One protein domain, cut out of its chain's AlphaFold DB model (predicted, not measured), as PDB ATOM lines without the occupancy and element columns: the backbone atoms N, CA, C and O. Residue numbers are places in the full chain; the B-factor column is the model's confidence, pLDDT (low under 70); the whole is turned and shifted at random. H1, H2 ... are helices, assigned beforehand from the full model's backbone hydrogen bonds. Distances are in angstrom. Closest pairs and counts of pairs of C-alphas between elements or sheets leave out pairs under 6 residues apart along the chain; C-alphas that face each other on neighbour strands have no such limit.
ATOM      1  N   GLN A  44     301.960 154.667 208.843       93.94
ATOM      2  CA  GLN A  44     302.988 155.678 209.116       93.94
ATOM      3  C   GLN A  44     304.372 155.056 209.365       93.94
ATOM      4  O   GLN A  44     305.378 155.549 208.855       93.94
ATOM      5  N   ARG A  45     304.443 153.960 210.131       88.12
ATOM      6  CA  ARG A  45     305.709 153.250 210.389       88.12
ATOM      7  C   ARG A  45     306.253 152.581 209.137       88.12
ATOM      8  O   ARG A  45     307.453 152.660 208.908       88.12
ATOM      9  N   LEU A  46     305.387 151.974 208.328       87.44
ATOM     10  CA  LEU A  46     305.790 151.380 207.052       87.44
ATOM     11  C   LEU A  46     306.333 152.451 206.097       87.44
ATOM     12  O   LEU A  46     307.406 152.272 205.530       87.44
ATOM     13  N   ALA A  47     305.660 153.601 205.996       87.62
ATOM     14  CA  ALA A  47     306.131 154.731 205.197       87.62
ATOM     15  C   ALA A  47     307.493 155.258 205.682       87.62
ATOM     16  O   ALA A  47     308.397 155.478 204.878       87.62
ATOM     17  N   ARG A  48     307.678 155.397 207.002       91.88
ATOM     18  CA  ARG A  48     308.971 155.784 207.585       91.88
ATOM     19  C   ARG A  48     310.058 154.743 207.312       91.88
ATOM     20  O   ARG A  48     311.170 155.118 206.961       91.88
ATOM     21  N   GLY A  49     309.754 153.457 207.477       88.25
ATOM     22  CA  GLY A  49     310.692 152.364 207.214       88.25
ATOM     23  C   GLY A  49     311.163 152.360 205.763       88.25
ATOM     24  O   GLY A  49     312.363 152.284 205.511       88.25
ATOM     25  N   ARG A  50     310.232 152.559 204.823       84.31
ATOM     26  CA  ARG A  50     310.541 152.724 203.401       84.31
ATOM     27  C   ARG A  50     311.490 153.898 203.153       84.31
ATOM     28  O   ARG A  50     312.521 153.719 202.515       84.31
ATOM     29  N   TYR A  51     311.180 155.070 203.705       88.56
ATOM     30  CA  TYR A  51     312.039 156.250 203.571       88.56
ATOM     31  C   TYR A  51     313.462 155.984 204.081       88.56
ATOM     32  O   TYR A  51     314.432 156.306 203.400       88.56
ATOM     33  N   LEU A  52     313.595 155.340 205.244       91.00
ATOM     34  CA  LEU A  52     314.903 155.004 205.803       91.00
ATOM     35  C   LEU A  52     315.681 154.037 204.907       91.00
ATOM     36  O   LEU A  52     316.850 154.292 204.639       91.00
ATOM     37  N   ALA A  53     315.047 152.966 204.427       84.62
ATOM     38  CA  ALA A  53     315.712 151.954 203.609       84.62
ATOM     39  C   ALA A  53     316.165 152.496 202.242       84.62
ATOM     40  O   ALA A  53     317.268 152.182 201.800       84.62
ATOM     41  N   GLU A  54     315.328 153.317 201.599       81.38
ATOM     42  CA  GLU A  54     315.554 153.805 200.232       81.38
ATOM     43  C   GLU A  54     316.390 155.094 200.171       81.38
ATOM     44  O   GLU A  54     317.121 155.286 199.207       81.38
ATOM     45  N   HIS A  55     316.291 155.983 201.167       86.56
ATOM     46  CA  HIS A  55     316.857 157.338 201.063       86.56
ATOM     47  C   HIS A  55     317.957 157.635 202.083       86.56
ATOM     48  O   HIS A  55     318.836 158.444 201.802       86.56
ATOM     49  N   VAL A  56     317.907 157.031 203.275       93.25
ATOM     50  CA  VAL A  56     318.833 157.375 204.371       93.25
ATOM     51  C   VAL A  56     319.928 156.330 204.535       93.25
ATOM     52  O   VAL A  56     321.098 156.676 204.655       93.25
ATOM     53  N   LEU A  57     319.549 155.054 204.565       89.44
ATOM     54  CA  LEU A  57     320.440 153.935 204.877       89.44
ATOM     55  C   LEU A  57     320.930 153.194 203.630       89.44
ATOM     56  O   LEU A  57     321.871 152.416 203.744       89.44
ATOM     57  N   LEU A  58     320.292 153.418 202.475       84.88
ATOM     58  CA  LEU A  58     320.664 152.834 201.182       84.88
ATOM     59  C   LEU A  58     320.850 151.309 201.251       84.88
ATOM     60  O   LEU A  58     321.825 150.755 200.750       84.88
ATOM     61  N   CYS A  59     319.923 150.600 201.899       82.88
ATOM     62  CA  CYS A  59     320.107 149.176 202.200       82.88
ATOM     63  C   CYS A  59     320.271 148.315 200.932       82.88
ATOM     64  O   CYS A  59     321.008 147.327 200.939       82.88
ATOM     65  N   SER A  60     319.607 148.690 199.838       78.38
ATOM     66  CA  SER A  60     319.698 147.999 198.548       78.38
ATOM     67  C   SER A  60     321.066 148.144 197.874       78.38
ATOM     68  O   SER A  60     321.437 147.268 197.099       78.38
ATOM     69  N   GLU A  61     321.881 149.139 198.231       79.75
ATOM     70  CA  GLU A  61     323.246 149.283 197.701       79.75
ATOM     71  C   GLU A  61     324.199 148.178 198.181       79.75
ATOM     72  O   GLU A  61     325.292 148.021 197.649       79.75
ATOM     73  N   CYS A  62     323.844 147.372 199.179       82.56
ATOM     74  CA  CYS A  62     324.666 146.216 199.567       82.56
ATOM     75  C   CYS A  62     323.892 144.897 199.553       82.56
ATOM     76  O   CYS A  62     324.505 143.845 199.398       82.56
ATOM     77  N   HIS A  63     322.566 144.944 199.687       82.81
ATOM     78  CA  HIS A  63     321.728 143.751 199.814       82.81
ATOM     79  C   HIS A  63     320.852 143.448 198.590       82.81
ATOM     80  O   HIS A  63     320.097 142.480 198.637       82.81
ATOM     81  N   ALA A  64     320.909 144.247 197.520       77.12
ATOM     82  CA  ALA A  64     320.211 143.920 196.276       77.12
ATOM     83  C   ALA A  64     321.019 142.952 195.402       77.12
ATOM     84  O   ALA A  64     322.254 142.966 195.412       77.12
ATOM     85  N   ASP A  65     320.304 142.168 194.595       79.44
ATOM     86  CA  ASP A  65     320.899 141.362 193.533       79.44
ATOM     87  C   ASP A  65     321.683 142.248 192.556       79.44
ATOM     88  O   ASP A  65     321.287 143.376 192.238       79.44
ATOM     89  N   ARG A  66     322.817 141.729 192.078       85.00
ATOM     90  CA  ARG A  66     323.756 142.453 191.219       85.00
ATOM     91  C   ARG A  66     323.822 141.835 189.832       85.00
ATOM     92  O   ARG A  66     323.950 140.619 189.695       85.00
ATOM     93  N   ASP A  67     323.790 142.689 188.815       86.88
ATOM     94  CA  ASP A  67     324.050 142.282 187.439       86.88
ATOM     95  C   ASP A  67     325.557 142.284 187.166       86.88
ATOM     96  O   ASP A  67     326.141 143.286 186.759       86.88
ATOM     97  N   TRP A  68     326.194 141.134 187.365       91.00
ATOM     98  CA  TRP A  68     327.628 140.951 187.127       91.00
ATOM     99  C   TRP A  68     328.030 140.960 185.645       91.00
ATOM    100  O   TRP A  68     329.223 140.902 185.346       91.00
ATOM    101  N   THR A  69     327.069 141.019 184.716       94.62
ATOM    102  CA  THR A  69     327.355 141.100 183.275       94.62
ATOM    103  C   THR A  69     327.636 142.530 182.812       94.62
ATOM    104  O   THR A  69     328.247 142.728 181.760       94.62
ATOM    105  N   ALA A  70     327.253 143.529 183.612       88.88
ATOM    106  CA  ALA A  70     327.468 144.941 183.338       88.88
ATOM    107  C   ALA A  70     328.629 145.527 184.162       88.88
ATOM    108  O   ALA A  70     328.936 145.103 185.280       88.88
ATOM    109  N   TYR A  71     329.285 146.552 183.607       89.88
ATOM    110  CA  TYR A  71     330.360 147.274 184.291       89.88
ATOM    111  C   TYR A  71     329.874 147.835 185.634       89.88
ATOM    112  O   TYR A  71     328.784 148.396 185.709       89.88
ATOM    113  N   SER A  72     330.701 147.721 186.680       89.31
ATOM    114  CA  SER A  72     330.410 148.090 188.081       89.31
ATOM    115  C   SER A  72     329.349 147.255 188.813       89.31
ATOM    116  O   SER A  72     329.037 147.571 189.957       89.31
ATOM    117  N   ALA A  73     328.848 146.175 188.202       88.81
ATOM    118  CA  ALA A  73     327.839 145.292 188.787       88.81
ATOM    119  C   ALA A  73     326.648 146.062 189.400       88.81
ATOM    120  O   ALA A  73     326.407 146.001 190.615       88.81
ATOM    121  N   PRO A  74     325.921 146.853 188.586       84.62
ATOM    122  CA  PRO A  74     324.812 147.652 189.078       84.62
ATOM    123  C   PRO A  74     323.752 146.752 189.721       84.62
ATOM    124  O   PRO A  74     323.647 145.557 189.430       84.62
ATOM    125  N   SER A  75     322.973 147.313 190.641       81.69
ATOM    126  CA  SER A  75     321.839 146.597 191.218       81.69
ATOM    127  C   SER A  75     320.831 146.296 190.117       81.69
ATOM    128  O   SER A  75     320.522 147.183 189.316       81.69
ATOM    129  N   VAL A  76     320.289 145.079 190.098       79.06
ATOM    130  CA  VAL A  76     319.204 144.735 189.177       79.06
ATOM    131  C   VAL A  76     317.994 145.614 189.515       79.06
ATOM    132  O   VAL A  76     317.572 145.649 190.676       79.06
ATOM    133  N   PRO A  77     317.430 146.360 188.547       69.12
ATOM    134  CA  PRO A  77     316.252 147.166 188.802       69.12
ATOM    135  C   PRO A  77     315.038 146.315 189.209       69.12
ATOM    136  O   PRO A  77     314.868 145.204 188.705       69.12
ATOM    137  N   PRO A  78     314.129 146.870 190.028       62.47
ATOM    138  CA  PRO A  78     314.214 148.197 190.638       62.47
ATOM    139  C   PRO A  78     315.154 148.228 191.857       62.47
ATOM    140  O   PRO A  78     315.133 147.324 192.683       62.47
ATOM    141  N   GLN A  79     315.877 149.337 192.065       58.31
ATOM    142  CA  GLN A  79     316.680 149.599 193.282       58.31
ATOM    143  C   GLN A  79     315.876 149.665 194.612       58.31
ATOM    144  O   GLN A  79     316.435 149.939 195.673       58.31
ATOM    145  N   GLY A  80     314.570 149.365 194.572       56.69
ATOM    146  CA  GLY A  80     313.667 149.145 195.711       56.69
ATOM    147  C   GLY A  80     313.119 147.713 195.804       56.69
ATOM    148  O   GLY A  80     312.247 147.450 196.631       56.69
ATOM    149  N   ALA A  81     313.626 146.776 194.993       58.00
ATOM    150  CA  ALA A  81     313.183 145.382 194.964       58.00
ATOM    151  C   ALA A  81     313.347 144.686 196.315       58.00
ATOM    152  O   ALA A  81     312.590 143.772 196.592       58.00
ATOM    153  N   LEU A  82     314.248 145.138 197.199       63.03
ATOM    154  CA  LEU A  82     314.287 144.658 198.584       63.03
ATOM    155  C   LEU A  82     312.948 144.905 199.300       63.03
ATOM    156  O   LEU A  82     312.461 144.026 199.998       63.03
ATOM    157  N   TYR A  83     312.329 146.074 199.123       58.91
ATOM    158  CA  TYR A  83     311.056 146.400 199.769       58.91
ATOM    159  C   TYR A  83     309.886 145.612 199.163       58.91
ATOM    160  O   TYR A  83     309.037 145.113 199.902       58.91
ATOM    161  N   ASP A  84     309.861 145.453 197.835       62.62
ATOM    162  CA  ASP A  84     308.851 144.627 197.161       62.62
ATOM    163  C   ASP A  84     309.054 143.130 197.449       62.62
ATOM    164  O   ASP A  84     308.092 142.430 197.756       62.62
ATOM    165  N   TYR A  85     310.296 142.649 197.489       59.69
ATOM    166  CA  TYR A  85     310.648 141.293 197.905       59.69
ATOM    167  C   TYR A  85     310.220 141.037 199.351       59.69
ATOM    168  O   TYR A  85     309.520 140.061 199.601       59.69
ATOM    169  N   LEU A  86     310.508 141.944 200.291       61.47
ATOM    170  CA  LEU A  86     310.063 141.833 201.688       61.47
ATOM    171  C   LEU A  86     308.533 141.803 201.847       61.47
ATOM    172  O   LEU A  86     308.046 141.320 202.865       61.47
ATOM    173  N   ARG A  87     307.764 142.290 200.862       61.34
ATOM    174  CA  ARG A  87     306.298 142.127 200.821       61.34
ATOM    175  C   ARG A  87     305.852 140.773 200.275       61.34
ATOM    176  O   ARG A  87     304.748 140.339 200.591       61.34
ATOM    177  N   THR A  88     306.676 140.138 199.443       60.12
ATOM    178  CA  THR A  88     306.431 138.785 198.915       60.12
ATOM    179  C   THR A  88     306.937 137.687 199.841       60.12
ATOM    180  O   THR A  88     306.398 136.582 199.823       60.12
ATOM    181  N   VAL A  89     307.940 137.982 200.672       56.91
ATOM    182  CA  VAL A  89     308.373 137.083 201.736       56.91
ATOM    183  C   VAL A  89     307.217 137.002 202.733       56.91
ATOM    184  O   VAL A  89     306.845 138.036 203.298       56.91
TER     185      VAL A  89
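What this domain is: This is residues 44 to 89 of the 97 residues of an uncharacterized protein of Chromatiales bacterium (UniProt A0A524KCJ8). A flat, loosely joined shape has helix H1 at one end and, at the other, a long loop of residues 64 to 80 that runs out past Thr 69 and folds back. The short helix H2 lies between them, and H3 follows the loop, with residues 84 to 89 sticking out. The printed part has 46 residues with three named helices, H1, H2 and H3 in that order, and no named strand; its class is all helix. It is only just loose, close to compact, with a radius of gyration of the C-alphas of 11.5 A and spans of 38 by 23 by 12 A.

Where its parts are: H1, residues 44 to 56, begins with C-alpha 44 at (302.988, 155.678, 209.116) and is 16.6 A long from first to last C-alpha. H2 is residues 60 to 63, 4.9 A long. H3, residues 81 to 88, is 10.2 A long and ends with C-alpha 88 at (306.431, 138.785, 198.915).

How they stand to each other: H1 and H2 are close but not clearly touching; their closest C-alphas, of Glu 54 and Ser 60, are 7.3 A apart. H2 and H3 only just touch, with 3 pairs of C-alphas within 8 A, the closest being Ser 60 and Leu 82 at 6.4 A. H1 and H3 are close but not clearly touching, with their closest C-alphas, of Arg 50 and Tyr 83, 7.3 A apart. Their lines stand at a shallow tilt of 29 degrees, opposite ways. In H1 and H3 every O i to N i+4 pair is within hydrogen-bond range; H2 is too short for such a pair, and its 1 pair of O i to N i+3 is not within range.

The domain as a whole: The two C-alphas farthest apart, those of Gln 44 and Thr 69, are 38.4 A apart. The printed part has no cut. The link from H1 to H2 is tight, with 3 residues, and the link from H2 to H3 is long, with 17. The mean pLDDT of the printed part is 79.0, and residues 77 to 89 are under 70.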